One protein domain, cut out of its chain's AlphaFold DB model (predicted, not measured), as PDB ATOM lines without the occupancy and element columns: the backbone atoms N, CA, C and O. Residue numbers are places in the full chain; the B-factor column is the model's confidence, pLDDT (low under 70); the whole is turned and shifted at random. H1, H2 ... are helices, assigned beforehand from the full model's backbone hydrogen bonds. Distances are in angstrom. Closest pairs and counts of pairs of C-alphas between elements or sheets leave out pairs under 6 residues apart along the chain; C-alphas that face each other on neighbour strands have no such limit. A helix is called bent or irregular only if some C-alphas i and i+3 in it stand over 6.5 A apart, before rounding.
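Overview. This is residues 132 to 145 and 153 to 266 of the 331 residues of an uncharacterized protein of Paxillus rubicundulus Ve08.2h10 (UniProt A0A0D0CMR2). Two long helices, H3 and H5, cross nearly at a right angle as an X in the middle of an elongated body. The short H1 packs on both near the crossing, H2 reaches out past the end of H5 to make one tip of the long axis, and H4 and H6 lie towards the opposite tip, H6 folding back from H5 as a helical hairpin with few contacts. The printed part has 128 residues with six named helices, H1 to H6 in chain order, and no named strand; its class is all helix. It is compact, with a radius of gyration of the C-alphas of 15.0 A, and spans 52 by 30 by 27 A.

Arrangement. H3, residues 171 to 190, touches H5, residues 222 to 238, with residues 176 to 184 alone. They stand about perpendicular, at 89 degrees, and their closest C-alphas are those of Tyr 177 and Gly 231, 3.8 A apart. H1, residues 132 to 137, touches H3 at a steep tilt of 61 degrees, closest at the C-alphas of Arg 132 and Glu 175, 4.0 A. H1 also touches residues 231 to 238 of H5, closest at the C-alphas of Leu 135 and Trp 235, 5.2 A. H2, residues 155 to 167, touches H1 with residues 162 to 166 alone, opposite ways at a shallow tilt of 23 degrees; the closest C-alphas are those of Leu 136 and Tyr 162, 6.9 A. H5 is the hub, touching four helices. H6, residues 247 to 260, forms a helical hairpin with H5, the closest C-alphas being those of Gly 222 and Met 258, 6.1 A. With H4, residues 204 to 216, they form an up-and-down bundle, each helix running against the one before. H4 and H6 only just touch, with 3 pairs of C-alphas within 8 A, closest at Ser 214 and Glu 257, 7.0 A. Every O i to N i+4 pair is within hydrogen-bond range in H2, H3, H4, H5 and H6; in H1 it is 1 of 2.

Along the chain. H3 is 28.5 A long, from C-alpha 171 at (249.679, 150.364, 250.258) to C-alpha 190 at (238.519, 127.416, 237.573). H5 measures 24.1 A, H6 20.1 A, H4 18.7 A, H2 18.4 A and H1 9.6 A. H1 is irregular, but only just: C-alphas 132 and 135 are 7.0 A apart. H6 ends with C-alpha 260 at (222.691, 132.590, 254.702).

Size, cuts and confidence. The two farthest C-alphas, of Ser 154 and Gln 264, are 52.9 A apart. Residues 146 to 152 are not printed, and C-alphas 145 and 153 are 13.6 A apart across that cut. The link from H3 to H4, residues 191 to 203, is long. Residues 142 to 145 and 200 to 203 have pLDDT under 70.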
ATOM      1  N   ARG A 132     249.785 144.400 245.707       90.88
ATOM      2  CA  ARG A 132     249.554 145.850 245.561       90.88
ATOM      3  C   ARG A 132     249.649 146.386 244.130       90.88
ATOM      4  O   ARG A 132     249.077 147.432 243.854       90.88
ATOM      5  N   ASP A 133     250.367 145.687 243.260       92.06
ATOM      6  CA  ASP A 133     250.622 146.106 241.885       92.06
ATOM      7  C   ASP A 133     249.593 145.495 240.908       92.06
ATOM      8  O   ASP A 133     249.497 145.945 239.769       92.06
ATOM      9  N   HIS A 134     248.779 144.519 241.345       93.25
ATOM     10  CA  HIS A 134     247.796 143.839 240.486       93.25
ATOM     11  C   HIS A 134     246.807 144.826 239.851       93.25
ATOM     12  O   HIS A 134     246.500 144.702 238.675       93.25
ATOM     13  N   LEU A 135     246.343 145.836 240.597       91.94
ATOM     14  CA  LEU A 135     245.358 146.807 240.099       91.94
ATOM     15  C   LEU A 135     245.851 147.632 238.901       91.94
ATOM     16  O   LEU A 135     245.019 148.105 238.141       91.94
ATOM     17  N   LEU A 136     247.167 147.842 238.774       90.75
ATOM     18  CA  LEU A 136     247.771 148.589 237.666       90.75
ATOM     19  C   LEU A 136     248.248 147.663 236.551       90.75
ATOM     20  O   LEU A 136     248.092 147.972 235.373       90.75
ATOM     21  N   LEU A 137     248.901 146.562 236.932       89.94
ATOM     22  CA  LEU A 137     249.641 145.717 236.000       89.94
ATOM     23  C   LEU A 137     248.771 144.659 235.323       89.94
ATOM     24  O   LEU A 137     249.188 144.117 234.301       89.94
ATOM     25  N   TRP A 138     247.608 144.326 235.887       90.88
ATOM     26  CA  TRP A 138     246.717 143.330 235.304       90.88
ATOM     27  C   TRP A 138     245.736 143.997 234.358       90.88
ATOM     28  O   TRP A 138     244.894 144.774 234.790       90.88
ATOM     29  N   ALA A 139     245.843 143.711 233.064       86.06
ATOM     30  CA  ALA A 139     245.097 144.437 232.045       86.06
ATOM     31  C   ALA A 139     243.867 143.647 231.561       86.06
ATOM     32  O   ALA A 139     244.000 142.477 231.203       86.06
ATOM     33  N   PRO A 140     242.679 144.270 231.454       84.56
ATOM     34  CA  PRO A 140     241.544 143.649 230.779       84.56
ATOM     35  C   PRO A 140     241.781 143.569 229.262       84.56
ATOM     36  O   PRO A 140     242.369 144.472 228.669       84.56
ATOM     37  N   ILE A 141     241.244 142.535 228.597       77.50
ATOM     38  CA  ILE A 141     241.280 142.431 227.120       77.50
ATOM     39  C   ILE A 141     240.530 143.584 226.451       77.50
ATOM     40  O   ILE A 141     240.952 144.101 225.417       77.50
ATOM     41  N   LYS A 142     239.383 143.960 227.017       65.19
ATOM     42  CA  LYS A 142     238.569 145.065 226.517       65.19
ATOM     43  C   LYS A 142     238.910 146.303 227.326       65.19
ATOM     44  O   LYS A 142     238.338 146.503 228.388       65.19
ATOM     45  N   LEU A 143     239.807 147.141 226.823       59.25
ATOM     46  CA  LEU A 143     239.816 148.538 227.242       59.25
ATOM     47  C   LEU A 143     238.509 149.150 226.723       59.25
ATOM     48  O   LEU A 143     238.196 148.970 225.542       59.25
ATOM     49  N   CYS A 144     237.700 149.761 227.592       51.75
ATOM     50  CA  CYS A 144     236.404 150.282 227.168       51.75
ATOM     51  C   CYS A 144     236.570 151.207 225.953       51.75
ATOM     52  O   CYS A 144     237.522 151.984 225.859       51.75
ATOM     53  N   SER A 145     235.645 151.015 225.016       43.53
ATOM     54  CA  SER A 145     235.488 151.611 223.698       43.53
ATOM     55  C   SER A 145     236.109 152.996 223.551       43.53
ATOM     56  O   SER A 145     235.783 153.915 224.301       43.53
ATOM     57  N   LEU A 153     244.657 160.504 223.673       72.94
ATOM     58  CA  LEU A 153     245.631 160.624 224.760       72.94
ATOM     59  C   LEU A 153     246.816 159.692 224.483       72.94
ATOM     60  O   LEU A 153     246.634 158.600 223.936       72.94
ATOM     61  N   SER A 154     248.029 160.117 224.842       83.38
ATOM     62  CA  SER A 154     249.198 159.240 224.752       83.38
ATOM     63  C   SER A 154     249.060 158.091 225.748       83.38
ATOM     64  O   SER A 154     248.506 158.264 226.834       83.38
ATOM     65  N   GLN A 155     249.640 156.932 225.433       77.81
ATOM     66  CA  GLN A 155     249.717 155.802 226.366       77.81
ATOM     67  C   GLN A 155     250.354 156.209 227.707       77.81
ATOM     68  O   GLN A 155     249.950 155.722 228.760       77.81
ATOM     69  N   ASN A 156     251.314 157.139 227.674       83.06
ATOM     70  CA  ASN A 156     251.951 157.670 228.880       83.06
ATOM     71  C   ASN A 156     250.989 158.512 229.730       83.06
ATOM     72  O   ASN A 156     251.054 158.450 230.956       83.06
ATOM     73  N   ASP A 157     250.086 159.264 229.095       83.75
ATOM     74  CA  ASP A 157     249.096 160.084 229.801       83.75
ATOM     75  C   ASP A 157     248.049 159.187 230.469       83.75
ATOM     76  O   ASP A 157     247.684 159.411 231.621       83.75
ATOM     77  N   ILE A 158     247.619 158.127 229.775       79.50
ATOM     78  CA  ILE A 158     246.708 157.108 230.314       79.50
ATOM     79  C   ILE A 158     247.341 156.419 231.530       79.50
ATOM     80  O   ILE A 158     246.693 156.292 232.567       79.50
ATOM     81  N   GLN A 159     248.617 156.034 231.440       81.88
ATOM     82  CA  GLN A 159     249.315 155.414 232.565       81.88
ATOM     83  C   GLN A 159     249.452 156.372 233.756       81.88
ATOM     84  O   GLN A 159     249.175 155.972 234.883       81.88
ATOM     85  N   CYS A 160     249.781 157.646 233.519       85.69
ATOM     86  CA  CYS A 160     249.819 158.647 234.588       85.69
ATOM     87  C   CYS A 160     248.458 158.798 235.286       85.69
ATOM     88  O   CYS A 160     248.410 158.959 236.503       85.69
ATOM     89  N   ILE A 161     247.349 158.731 234.540       84.00
ATOM     90  CA  ILE A 161     245.998 158.767 235.120       84.00
ATOM     91  C   ILE A 161     245.782 157.558 236.039       84.00
ATOM     92  O   ILE A 161     245.292 157.723 237.157       84.00
ATOM     93  N   TYR A 162     246.169 156.359 235.600       85.44
ATOM     94  CA  TYR A 162     246.042 155.144 236.407       85.44
ATOM     95  C   TYR A 162     246.887 155.210 237.678       85.44
ATOM     96  O   TYR A 162     246.382 154.892 238.755       85.44
ATOM     97  N   ASP A 163     248.127 155.687 237.573       85.06
ATOM     98  CA  ASP A 163     249.034 155.829 238.711       85.06
ATOM     99  C   ASP A 163     248.457 156.795 239.757       85.06
ATOM    100  O   ASP A 163     248.402 156.465 240.941       85.06
ATOM    101  N   VAL A 164     247.914 157.941 239.323       89.00
ATOM    102  CA  VAL A 164     247.257 158.915 240.213       89.00
ATOM    103  C   VAL A 164     246.031 158.319 240.906       89.00
ATOM    104  O   VAL A 164     245.835 158.542 242.103       89.00
ATOM    105  N   ILE A 165     245.199 157.559 240.184       84.56
ATOM    106  CA  ILE A 165     244.038 156.879 240.779       84.56
ATOM    107  C   ILE A 165     244.511 155.873 241.828       84.56
ATOM    108  O   ILE A 165     243.951 155.814 242.921       84.56
ATOM    109  N   VAL A 166     245.548 155.096 241.515       86.06
ATOM    110  CA  VAL A 166     246.043 154.068 242.424       86.06
ATOM    111  C   VAL A 166     246.714 154.668 243.651       86.06
ATOM    112  O   VAL A 166     246.506 154.161 244.750       86.06
ATOM    113  N   ASP A 167     247.420 155.787 243.521       87.94
ATOM    114  CA  ASP A 167     248.009 156.523 244.644       87.94
ATOM    115  C   ASP A 167     246.993 157.146 245.604       87.94
ATOM    116  O   ASP A 167     247.349 157.486 246.734       87.94
ATOM    117  N   ALA A 168     245.710 157.197 245.234       88.56
ATOM    118  CA  ALA A 168     244.648 157.545 246.172       88.56
ATOM    119  C   ALA A 168     244.463 156.499 247.294       88.56
ATOM    120  O   ALA A 168     243.868 156.807 248.331       88.56
ATOM    121  N   TRP A 169     244.957 155.266 247.119       90.50
ATOM    122  CA  TRP A 169     244.884 154.208 248.129       90.50
ATOM    123  C   TRP A 169     246.214 154.009 248.857       90.50
ATOM    124  O   TRP A 169     247.285 153.998 248.260       90.50
ATOM    125  N   VAL A 170     246.144 153.754 250.166       89.56
ATOM    126  CA  VAL A 170     247.315 153.338 250.957       89.56
ATOM    127  C   VAL A 170     247.775 151.930 250.564       89.56
ATOM    128  O   VAL A 170     246.949 151.082 250.221       89.56
ATOM    129  N   ASP A 171     249.075 151.642 250.682       87.81
ATOM    130  CA  ASP A 171     249.679 150.364 250.258       87.81
ATOM    131  C   ASP A 171     248.947 149.122 250.791       87.81
ATOM    132  O   ASP A 171     248.685 148.189 250.038       87.81
ATOM    133  N   SER A 172     248.531 149.118 252.062       87.00
ATOM    134  CA  SER A 172     247.798 147.984 252.648       87.00
ATOM    135  C   SER A 172     246.436 147.739 251.989       87.00
ATOM    136  O   SER A 172     245.953 146.607 251.936       87.00
ATOM    137  N   MET A 173     245.798 148.798 251.487       90.69
ATOM    138  CA  MET A 173     244.536 148.700 250.759       90.69
ATOM    139  C   MET A 173     244.770 148.188 249.341       90.69
ATOM    140  O   MET A 173     244.048 147.289 248.917       90.69
ATOM    141  N   LYS A 174     245.823 148.666 248.660       92.94
ATOM    142  CA  LYS A 174     246.254 148.125 247.361       92.94
ATOM    143  C   LYS A 174     246.516 146.616 247.461       92.94
ATOM    144  O   LYS A 174     246.014 145.853 246.644       92.94
ATOM    145  N   GLU A 175     247.228 146.162 248.499       93.25
ATOM    146  CA  GLU A 175     247.489 144.733 248.749       93.25
ATOM    147  C   GLU A 175     246.203 143.932 248.975       93.25
ATOM    148  O   GLU A 175     246.028 142.855 248.400       93.25
ATOM    149  N   THR A 176     245.286 144.463 249.788       93.69
ATOM    150  CA  THR A 176     244.001 143.809 250.071       93.69
ATOM    151  C   THR A 176     243.167 143.677 248.796       93.69
ATOM    152  O   THR A 176     242.629 142.607 248.510       93.69
ATOM    153  N   TYR A 177     243.083 144.748 248.009       95.12
ATOM    154  CA  TYR A 177     242.326 144.783 246.762       95.12
ATOM    155  C   TYR A 177     242.933 143.884 245.693       95.12
ATOM    156  O   TYR A 177     242.211 143.088 245.098       95.12
ATOM    157  N   GLY A 178     244.250 143.927 245.505       94.00
ATOM    158  CA  GLY A 178     244.922 143.046 244.560       94.00
ATOM    159  C   GLY A 178     244.889 141.568 244.955       94.00
ATOM    160  O   GLY A 178     244.810 140.711 244.078       94.00
ATOM    161  N   SER A 179     244.851 141.241 246.252       93.19
ATOM    162  CA  SER A 179     244.611 139.860 246.712       93.19
ATOM    163  C   SER A 179     243.189 139.390 246.390       93.19
ATOM    164  O   SER A 179     242.972 138.241 245.995       93.19
ATOM    165  N   GLY A 180     242.212 140.290 246.515       93.50
ATOM    166  CA  GLY A 180     240.842 140.033 246.083       93.50
ATOM    167  C   GLY A 180     240.731 139.827 244.576       93.50
ATOM    168  O   GLY A 180     240.075 138.884 244.141       93.50
ATOM    169  N   LEU A 181     241.436 140.650 243.795       93.75
ATOM    170  CA  LEU A 181     241.498 140.529 242.340       93.75
ATOM    171  C   LEU A 181     242.142 139.205 241.903       93.75
ATOM    172  O   LEU A 181     241.589 138.500 241.067       93.75
ATOM    173  N   LEU A 182     243.246 138.797 242.534       93.38
ATOM    174  CA  LEU A 182     243.846 137.474 242.315       93.38
ATOM    175  C   LEU A 182     242.842 136.348 242.582       93.38
ATOM    176  O   LEU A 182     242.697 135.441 241.767       93.38
ATOM    177  N   THR A 183     242.123 136.421 243.703       92.69
ATOM    178  CA  THR A 183     241.100 135.426 244.068       92.69
ATOM    179  C   THR A 183     239.986 135.357 243.021       92.69
ATOM    180  O   THR A 183     239.501 134.273 242.699       92.69
ATOM    181  N   PHE A 184     239.602 136.508 242.473       91.69
ATOM    182  CA  PHE A 184     238.612 136.613 241.411       91.69
ATOM    183  C   PHE A 184     239.089 135.963 240.105       91.69
ATOM    184  O   PHE A 184     238.371 135.130 239.564       91.69
ATOM    185  N   HIS A 185     240.308 136.243 239.639       90.75
ATOM    186  CA  HIS A 185     240.820 135.608 238.419       90.75
ATOM    187  C   HIS A 185     241.055 134.098 238.584       90.75
ATOM    188  O   HIS A 185     240.727 133.339 237.679       90.75
ATOM    189  N   ILE A 186     241.488 133.627 239.762       91.25
ATOM    190  CA  ILE A 186     241.524 132.181 240.066       91.25
ATOM    191  C   ILE A 186     240.117 131.569 239.958       91.25
ATOM    192  O   ILE A 186     239.944 130.461 239.450       91.25
ATOM    193  N   PHE A 187     239.084 132.274 240.431       90.88
ATOM    194  CA  PHE A 187     237.700 131.841 240.250       90.88
ATOM    195  C   PHE A 187     237.302 131.777 238.764       90.88
ATOM    196  O   PHE A 187     236.653 130.806 238.368       90.88
ATOM    197  N   CYS A 188     237.707 132.759 237.951       88.94
ATOM    198  CA  CYS A 188     237.468 132.768 236.506       88.94
ATOM    199  C   CYS A 188     238.109 131.556 235.813       88.94
ATOM    200  O   CYS A 188     237.416 130.821 235.103       88.94
ATOM    201  N   ASP A 189     239.393 131.311 236.083       89.00
ATOM    202  CA  ASP A 189     240.167 130.208 235.507       89.00
ATOM    203  C   ASP A 189     239.530 128.855 235.842       89.00
ATOM    204  O   ASP A 189     239.282 128.029 234.963       89.00
ATOM    205  N   ASN A 190     239.153 128.653 237.108       88.06
ATOM    206  CA  ASN A 190     238.519 127.416 237.573       88.06
ATOM    207  C   ASN A 190     237.161 127.132 236.914       88.06
ATOM    208  O   ASN A 190     236.701 125.989 236.873       88.06
ATOM    209  N   ARG A 191     236.483 128.170 236.423       85.88
ATOM    210  CA  ARG A 191     235.196 128.076 235.725       85.88
ATOM    211  C   ARG A 191     235.361 128.069 234.201       85.88
ATOM    212  O   ARG A 191     234.349 127.982 233.511       85.88
ATOM    213  N   ASN A 192     236.597 128.103 233.692       84.25
ATOM    214  CA  ASN A 192     236.936 128.222 232.270       84.25
ATOM    215  C   ASN A 192     236.277 129.438 231.603       84.25
ATOM    216  O   ASN A 192     235.813 129.364 230.465       84.25
ATOM    217  N   ILE A 193     236.193 130.548 232.336       83.25
ATOM    218  CA  ILE A 193     235.672 131.802 231.800       83.25
ATOM    219  C   ILE A 193     236.741 132.388 230.887       83.25
ATOM    220  O   ILE A 193     237.904 132.502 231.266       83.25
ATOM    221  N   LEU A 194     236.349 132.740 229.664       78.94
ATOM    222  CA  LEU A 194     237.269 133.361 228.723       78.94
ATOM    223  C   LEU A 194     237.703 134.723 229.260       78.94
ATOM    224  O   LEU A 194     236.893 135.494 229.763       78.94
ATOM    225  N   GLU A 195     238.966 135.071 229.055       78.81
ATOM    226  CA  GLU A 195     239.534 136.345 229.503       78.81
ATOM    227  C   GLU A 195     238.757 137.575 228.980       78.81
ATOM    228  O   GLU A 195     238.636 138.598 229.648       78.81
ATOM    229  N   SER A 196     238.118 137.463 227.808       74.12
ATOM    230  CA  SER A 196     237.236 138.504 227.255       74.12
ATOM    231  C   SER A 196     235.952 138.744 228.062       74.12
ATOM    232  O   SER A 196     235.251 139.731 227.823       74.12
ATOM    233  N   GLU A 197     235.625 137.815 228.958       75.31
ATOM    234  CA  GLU A 197     234.462 137.784 229.845       75.31
ATOM    235  C   GLU A 197     234.857 137.947 231.326       75.31
ATOM    236  O   GLU A 197     233.981 138.181 232.156       75.31
ATOM    237  N   CYS A 198     236.160 137.907 231.651       78.38
ATOM    238  CA  CYS A 198     236.707 138.160 232.993       78.38
ATOM    239  C   CYS A 198     236.527 139.613 233.462       78.38
ATOM    240  O   CYS A 198     236.610 139.884 234.654       78.38
ATOM    241  N   ALA A 199     236.209 140.538 232.553       78.69
ATOM    242  CA  ALA A 199     235.733 141.885 232.863       78.69
ATOM    243  C   ALA A 199     234.223 141.996 232.561       78.69
ATOM    244  O   ALA A 199     233.833 142.618 231.564       78.69
ATOM    245  N   PRO A 200     233.340 141.350 233.349       65.12
ATOM    246  CA  PRO A 200     231.924 141.296 233.025       65.12
ATOM    247  C   PRO A 200     231.292 142.691 233.112       65.12
ATOM    248  O   PRO A 200     231.331 143.356 234.144       65.12
ATOM    249  N   THR A 201     230.676 143.123 232.015       69.44
ATOM    250  CA  THR A 201     229.807 144.312 231.950       69.44
ATOM    251  C   THR A 201     228.337 143.885 232.142       69.44
ATOM    252  O   THR A 201     228.034 142.698 232.278       69.44
ATOM    253  N   ILE A 202     227.383 144.820 232.202       61.12
ATOM    254  CA  ILE A 202     225.942 144.496 232.291       61.12
ATOM    255  C   ILE A 202     225.525 143.580 231.129       61.12
ATOM    256  O   ILE A 202     225.937 143.847 229.999       61.12
ATOM    257  N   PRO A 203     224.658 142.568 231.346       61.25
ATOM    258  CA  PRO A 203     223.986 142.170 232.597       61.25
ATOM    259  C   PRO A 203     224.653 141.001 233.344       61.25
ATOM    260  O   PRO A 203     224.142 140.566 234.377       61.25
ATOM    261  N   SER A 204     225.780 140.479 232.856       73.62
ATOM    262  CA  SER A 204     226.414 139.276 233.410       73.62
ATOM    263  C   SER A 204     227.093 139.507 234.765       73.62
ATOM    264  O   SER A 204     227.198 138.564 235.548       73.62
ATOM    265  N   ILE A 205     227.462 140.754 235.091       77.50
ATOM    266  CA  ILE A 205     228.164 141.107 236.338       77.50
ATOM    267  C   ILE A 205     227.423 140.673 237.615       77.50
ATOM    268  O   ILE A 205     228.060 140.214 238.560       77.50
ATOM    269  N   ILE A 206     226.085 140.748 237.645       77.19
ATOM    270  CA  ILE A 206     225.281 140.358 238.820       77.19
ATOM    271  C   ILE A 206     225.392 138.849 239.067       77.19
ATOM    272  O   ILE A 206     225.706 138.421 240.177       77.19
ATOM    273  N   SER A 207     225.148 138.045 238.027       80.75
ATOM    274  CA  SER A 207     225.204 136.579 238.116       80.75
ATOM    275  C   SER A 207     226.610 136.110 238.485       80.75
ATOM    276  O   SER A 207     226.795 135.293 239.385       80.75
ATOM    277  N   PHE A 208     227.615 136.711 237.851       83.94
ATOM    278  CA  PHE A 208     229.014 136.400 238.091       83.94
ATOM    279  C   PHE A 208     229.422 136.655 239.540       83.94
ATOM    280  O   PHE A 208     229.967 135.775 240.207       83.94
ATOM    281  N   LEU A 209     229.105 137.850 240.046       85.44
ATOM    282  CA  LEU A 209     229.435 138.228 241.411       85.44
ATOM    283  C   LEU A 209     228.654 137.393 242.428       85.44
ATOM    284  O   LEU A 209     229.202 137.063 243.472       85.44
ATOM    285  N   SER A 210     227.412 137.006 242.118       82.25
ATOM    286  CA  SER A 210     226.621 136.103 242.959       82.25
ATOM    287  C   SER A 210     227.320 134.762 243.130       82.25
ATOM    288  O   SER A 210     227.544 134.335 244.259       82.25
ATOM    289  N   VAL A 211     227.709 134.116 242.028       87.56
ATOM    290  CA  VAL A 211     228.397 132.819 242.092       87.56
ATOM    291  C   VAL A 211     229.743 132.968 242.800       87.56
ATOM    292  O   VAL A 211     230.074 132.142 243.648       87.56
ATOM    293  N   PHE A 212     230.491 134.035 242.514       89.38
ATOM    294  CA  PHE A 212     231.754 134.321 243.190       89.38
ATOM    295  C   PHE A 212     231.575 134.479 244.707       89.38
ATOM    296  O   PHE A 212     232.251 133.807 245.484       89.38
ATOM    297  N   ILE A 213     230.617 135.292 245.157       88.56
ATOM    298  CA  ILE A 213     230.332 135.484 246.584       88.56
ATOM    299  C   ILE A 213     229.946 134.166 247.237       88.56
ATOM    300  O   ILE A 213     230.542 133.810 248.249       88.56
ATOM    301  N   SER A 214     229.031 133.405 246.636       86.62
ATOM    302  CA  SER A 214     228.606 132.120 247.188       86.62
ATOM    303  C   SER A 214     229.761 131.118 247.297       86.62
ATOM    304  O   SER A 214     229.777 130.330 248.238       86.62
ATOM    305  N   THR A 215     230.768 131.167 246.408       88.94
ATOM    306  CA  THR A 215     231.982 130.334 246.560       88.94
ATOM    307  C   THR A 215     232.863 130.735 247.742       88.94
ATOM    308  O   THR A 215     233.572 129.894 248.291       88.94
ATOM    309  N   LEU A 216     232.819 132.001 248.161       88.00
ATOM    310  CA  LEU A 216     233.588 132.504 249.299       88.00
ATOM    311  C   LEU A 216     232.807 132.415 250.618       88.00
ATOM    312  O   LEU A 216     233.414 132.328 251.693       88.00
ATOM    313  N   THR A 217     231.474 132.433 250.549       86.50
ATOM    314  CA  THR A 217     230.572 132.339 251.698       86.50
ATOM    315  C   THR A 217     230.887 131.094 252.529       86.50
ATOM    316  O   THR A 217     231.057 129.989 252.023       86.50
ATOM    317  N   GLY A 218     230.999 131.273 253.845       82.69
ATOM    318  CA  GLY A 218     231.321 130.197 254.787       82.69
ATOM    319  C   GLY A 218     232.817 129.917 254.957       82.69
ATOM    320  O   GLY A 218     233.208 129.460 256.029       82.69
ATOM    321  N   SER A 219     233.652 130.259 253.969       85.06
ATOM    322  CA  SER A 219     235.120 130.151 254.065       85.06
ATOM    323  C   SER A 219     235.775 131.465 254.490       85.06
ATOM    324  O   SER A 219     236.764 131.468 255.221       85.06
ATOM    325  N   TYR A 220     235.199 132.595 254.072       87.06
ATOM    326  CA  TYR A 220     235.711 133.930 254.360       87.06
ATOM    327  C   TYR A 220     234.730 134.747 255.200       87.06
ATOM    328  O   TYR A 220     233.510 134.604 255.109       87.06
ATOM    329  N   SER A 221     235.273 135.650 256.023       85.12
ATOM    330  CA  SER A 221     234.456 136.652 256.716       85.12
ATOM    331  C   SER A 221     233.785 137.578 255.702       85.12
ATOM    332  O   SER A 221     234.373 137.909 254.673       85.12
ATOM    333  N   GLY A 222     232.590 138.074 256.011       84.69
ATOM    334  CA  GLY A 222     231.899 138.980 255.095       84.69
ATOM    335  C   GLY A 222     232.637 140.290 254.816       84.69
ATOM    336  O   GLY A 222     232.576 140.798 253.701       84.69
ATOM    337  N   SER A 223     233.407 140.799 255.782       84.75
ATOM    338  CA  SER A 223     234.310 141.935 255.557       84.75
ATOM    339  C   SER A 223     235.416 141.609 254.551       84.75
ATOM    340  O   SER A 223     235.752 142.453 253.728       84.75
ATOM    341  N   ALA A 224     235.954 140.384 254.568       89.69
ATOM    342  CA  ALA A 224     236.949 139.955 253.584       89.69
ATOM    343  C   ALA A 224     236.338 139.842 252.179       89.69
ATOM    344  O   ALA A 224     236.894 140.385 251.231       89.69
ATOM    345  N   ILE A 225     235.157 139.227 252.059       90.19
ATOM    346  CA  ILE A 225     234.436 139.120 250.779       90.19
ATOM    347  C   ILE A 225     234.120 140.517 250.222       90.19
ATOM    348  O   ILE A 225     234.357 140.788 249.048       90.19
ATOM    349  N   SER A 226     233.648 141.432 251.076       89.50
ATOM    350  CA  SER A 226     233.394 142.825 250.694       89.50
ATOM    351  C   SER A 226     234.656 143.514 250.167       89.50
ATOM    352  O   SER A 226     234.610 144.150 249.114       89.50
ATOM    353  N   ASN A 227     235.796 143.334 250.838       91.94
ATOM    354  CA  ASN A 227     237.074 143.868 250.375       91.94
ATOM    355  C   ASN A 227     237.497 143.294 249.018       91.94
ATOM    356  O   ASN A 227     238.029 144.035 248.196       91.94
ATOM    357  N   TYR A 228     237.240 142.010 248.755       93.19
ATOM    358  CA  TYR A 228     237.590 141.402 247.470       93.19
ATOM    359  C   TYR A 228     236.776 141.991 246.323       93.19
ATOM    360  O   TYR A 228     237.335 142.350 245.293       93.19
ATOM    361  N   ILE A 229     235.475 142.184 246.534       91.38
ATOM    362  CA  ILE A 229     234.595 142.829 245.552       91.38
ATOM    363  C   ILE A 229     235.005 144.277 245.318       91.38
ATOM    364  O   ILE A 229     235.030 144.731 244.178       91.38
ATOM    365  N   ASN A 230     235.357 145.000 246.384       91.56
ATOM    366  CA  ASN A 230     235.890 146.352 246.255       91.56
ATOM    367  C   ASN A 230     237.205 146.366 245.465       91.56
ATOM    368  O   ASN A 230     237.432 147.314 244.725       91.56
ATOM    369  N   GLY A 231     238.019 145.309 245.554       92.69
ATOM    370  CA  GLY A 231     239.201 145.127 244.713       92.69
ATOM    371  C   GLY A 231     238.866 144.972 243.230       92.69
ATOM    372  O   GLY A 231     239.430 145.689 242.410       92.69
ATOM    373  N   VAL A 232     237.889 144.126 242.886       92.12
ATOM    374  CA  VAL A 232     237.411 143.983 241.494       92.12
ATOM    375  C   VAL A 232     236.819 145.302 240.982       92.12
ATOM    376  O   VAL A 232     237.111 145.739 239.873       92.12
ATOM    377  N   ARG A 233     236.044 146.006 241.812       90.00
ATOM    378  CA  ARG A 233     235.504 147.330 241.474       90.00
ATOM    379  C   ARG A 233     236.602 148.379 241.274       90.00
ATOM    380  O   ARG A 233     236.496 149.206 240.370       90.00
ATOM    381  N   ALA A 234     237.627 148.377 242.125       91.69
ATOM    382  CA  ALA A 234     238.768 149.275 241.996       91.69
ATOM    383  C   ALA A 234     239.511 149.004 240.686       91.69
ATOM    384  O   ALA A 234     239.800 149.948 239.963       91.69
ATOM    385  N   TRP A 235     239.714 147.735 240.331       91.88
ATOM    386  CA  TRP A 235     240.292 147.339 239.048       91.88
ATOM    387  C   TRP A 235     239.472 147.854 237.855       91.88
ATOM    388  O   TRP A 235     240.023 148.505 236.971       91.88
ATOM    389  N   HIS A 236     238.142 147.704 237.881       89.38
ATOM    390  CA  HIS A 236     237.268 148.325 236.873       89.38
ATOM    391  C   HIS A 236     237.441 149.850 236.810       89.38
ATOM    392  O   HIS A 236     237.511 150.418 235.725       89.38
ATOM    393  N   THR A 237     237.541 150.514 237.963       89.25
ATOM    394  CA  THR A 237     237.710 151.975 238.041       89.25
ATOM    395  C   THR A 237     239.044 152.420 237.446       89.25
ATOM    396  O   THR A 237     239.073 153.392 236.696       89.25
ATOM    397  N   VAL A 238     240.133 151.706 237.754       89.31
ATOM    398  CA  VAL A 238     241.470 151.991 237.223       89.31
ATOM    399  C   VAL A 238     241.470 151.847 235.707       89.31
ATOM    400  O   VAL A 238     241.901 152.766 235.034       89.31
ATOM    401  N   HIS A 239     240.906 150.773 235.151       87.31
ATOM    402  CA  HIS A 239     240.916 150.540 233.700       87.31
ATOM    403  C   HIS A 239     239.756 151.188 232.929       87.31
ATOM    404  O   HIS A 239     239.556 150.882 231.751       87.31
ATOM    405  N   GLY A 240     238.976 152.068 233.568       83.06
ATOM    406  CA  GLY A 240     237.860 152.764 232.921       83.06
ATOM    407  C   GLY A 240     236.758 151.827 232.412       83.06
ATOM    408  O   GLY A 240     236.113 152.115 231.406       83.06
ATOM    409  N   LEU A 241     236.565 150.686 233.073       85.25
ATOM    410  CA  LEU A 241     235.519 149.722 232.757       85.25
ATOM    411  C   LEU A 241     234.219 150.092 233.465       85.25
ATOM    412  O   LEU A 241     234.216 150.468 234.641       85.25
ATOM    413  N   ASP A 242     233.094 149.882 232.785       84.12
ATOM    414  CA  ASP A 242     231.785 150.101 233.388       84.12
ATOM    415  C   ASP A 242     231.576 149.167 234.587       84.12
ATOM    416  O   ASP A 242     231.673 147.940 234.492       84.12
ATOM    417  N   TRP A 243     231.258 149.765 235.736       84.88
ATOM    418  CA  TRP A 243     230.842 149.060 236.942       84.88
ATOM    419  C   TRP A 243     229.392 149.408 237.258       84.88
ATOM    420  O   TRP A 243     229.076 150.452 237.825       84.88
ATOM    421  N   ALA A 244     228.495 148.511 236.880       77.25
ATOM    422  CA  ALA A 244     227.067 148.787 236.893       77.25
ATOM    423  C   ALA A 244     226.341 148.476 238.198       77.25
ATOM    424  O   ALA A 244     225.190 148.871 238.382       77.25
ATOM    425  N   LEU A 245     226.990 147.739 239.094       78.50
ATOM    426  CA  LEU A 245     226.423 147.424 240.392       78.50
ATOM    427  C   LEU A 245     226.489 148.664 241.276       78.50
ATOM    428  O   LEU A 245     227.578 149.130 241.633       78.50
ATOM    429  N   ASN A 246     225.329 149.190 241.663       77.50
ATOM    430  CA  ASN A 246     225.314 150.274 242.630       77.50
ATOM    431  C   ASN A 246     225.771 149.755 244.006       77.50
ATOM    432  O   ASN A 246     225.550 148.602 244.386       77.50
ATOM    433  N   SER A 247     226.440 150.614 244.777       76.81
ATOM    434  CA  SER A 247     227.028 150.212 246.060       76.81
ATOM    435  C   SER A 247     225.985 149.717 247.060       76.81
ATOM    436  O   SER A 247     226.295 148.916 247.938       76.81
ATOM    437  N   THR A 248     224.747 150.200 246.964       79.62
ATOM    438  CA  THR A 248     223.638 149.791 247.830       79.62
ATOM    439  C   THR A 248     223.182 148.362 247.554       79.62
ATOM    440  O   THR A 248     223.009 147.601 248.502       79.62
ATOM    441  N   GLU A 249     223.059 147.971 246.288       74.50
ATOM    442  CA  GLU A 249     222.689 146.624 245.851       74.50
ATOM    443  C   GLU A 249     223.789 145.631 246.189       74.50
ATOM    444  O   GLU A 249     223.496 144.602 246.790       74.50
ATOM    445  N   THR A 250     225.058 145.961 245.917       76.31
ATOM    446  CA  THR A 250     226.185 145.094 246.295       76.31
ATOM    447  C   THR A 250     226.209 144.843 247.802       76.31
ATOM    448  O   THR A 250     226.378 143.708 248.241       76.31
ATOM    449  N   ASN A 251     225.986 145.880 248.616       78.00
ATOM    450  CA  ASN A 251     225.946 145.741 250.071       78.00
ATOM    451  C   ASN A 251     224.721 144.962 250.564       78.00
ATOM    452  O   ASN A 251     224.836 144.179 251.506       78.00
ATOM    453  N   ALA A 252     223.546 145.178 249.967       79.75
ATOM    454  CA  ALA A 252     222.339 144.431 250.308       79.75
ATOM    455  C   ALA A 252     222.501 142.943 249.972       79.75
ATOM    456  O   ALA A 252     222.186 142.087 250.799       79.75
ATOM    457  N   PHE A 253     223.072 142.652 248.805       77.38
ATOM    458  CA  PHE A 253     223.370 141.303 248.350       77.38
ATOM    459  C   PHE A 253     224.389 140.607 249.261       77.38
ATOM    460  O   PHE A 253     224.123 139.520 249.770       77.38
ATOM    461  N   LEU A 254     225.508 141.274 249.573       80.56
ATOM    462  CA  LEU A 254     226.507 140.753 250.509       80.56
ATOM    463  C   LEU A 254     225.908 140.439 251.876       80.56
ATOM    464  O   LEU A 254     226.175 139.385 252.449       80.56
ATOM    465  N   LYS A 255     225.068 141.336 252.399       81.31
ATOM    466  CA  LYS A 255     224.375 141.104 253.667       81.31
ATOM    467  C   LYS A 255     223.459 139.885 253.595       81.31
ATOM    468  O   LYS A 255     223.445 139.116 254.552       81.31
ATOM    469  N   ALA A 256     222.721 139.701 252.502       79.12
ATOM    470  CA  ALA A 256     221.850 138.543 252.325       79.12
ATOM    471  C   ALA A 256     222.652 137.229 252.341       79.12
ATOM    472  O   ALA A 256     222.361 136.349 253.145       79.12
ATOM    473  N   GLU A 257     223.725 137.133 251.556       75.75
ATOM    474  CA  GLU A 257     224.608 135.955 251.522       75.75
ATOM    475  C   GLU A 257     225.267 135.675 252.886       75.75
ATOM    476  O   GLU A 257     225.302 134.541 253.361       75.75
ATOM    477  N   MET A 258     225.712 136.715 253.596       76.56
ATOM    478  CA  MET A 258     226.281 136.575 254.944       76.56
ATOM    479  C   MET A 258     225.269 136.113 256.005       76.56
ATOM    480  O   MET A 258     225.653 135.540 257.035       76.56
ATOM    481  N   LEU A 259     223.983 136.411 255.812       79.31
ATOM    482  CA  LEU A 259     222.913 135.890 256.663       79.31
ATOM    483  C   LEU A 259     222.667 134.406 256.386       79.31
ATOM    484  O   LEU A 259     222.393 133.668 257.327       79.31
ATOM    485  N   LEU A 260     222.817 133.984 255.129       78.81
ATOM    486  CA  LEU A 260     222.691 132.590 254.702       78.81
ATOM    487  C   LEU A 260     223.924 131.740 255.047       78.81
ATOM    488  O   LEU A 260     223.827 130.513 255.083       78.81
ATOM    489  N   ALA A 261     225.068 132.369 255.339       76.25
ATOM    490  CA  ALA A 261     226.281 131.674 255.751       76.25
ATOM    491  C   ALA A 261     226.036 130.780 256.988       76.25
ATOM    492  O   ALA A 261     225.432 131.238 257.970       76.25
ATOM    493  N   PRO A 262     226.547 129.532 256.994       77.56
ATOM    494  CA  PRO A 262     226.295 128.582 258.070       77.56
ATOM    495  C   PRO A 262     226.791 129.134 259.418       77.56
ATOM    496  O   PRO A 262     227.873 129.732 259.459       77.56
ATOM    497  N   PRO A 263     226.065 128.930 260.535       74.38
ATOM    498  CA  PRO A 263     226.466 129.439 261.850       74.38
ATOM    499  C   PRO A 263     227.882 129.026 262.262       74.38
ATOM    500  O   PRO A 263     228.582 129.806 262.900       74.38
ATOM    501  N   GLN A 264     228.337 127.844 261.834       75.38
ATOM    502  CA  GLN A 264     229.684 127.326 262.092       75.38
ATOM    503  C   GLN A 264     230.798 128.200 261.487       75.38
ATOM    504  O   GLN A 264     231.931 128.149 261.957       75.38
ATOM    505  N   SER A 265     230.491 129.021 260.475       73.75
ATOM    506  CA  SER A 265     231.449 129.968 259.882       73.75
ATOM    507  C   SER A 265     231.675 131.222 260.737       73.75
ATOM    508  O   SER A 265     232.649 131.950 260.539       73.75
ATOM    509  N   LYS A 266     230.794 131.493 261.712       73.56
ATOM    510  CA  LYS A 266     230.879 132.664 262.589       73.56
ATOM    511  C   LYS A 266     231.621 132.280 263.863       73.56
ATOM    512  O   LYS A 266     231.167 131.444 264.639       73.56
TER     513      LYS A 266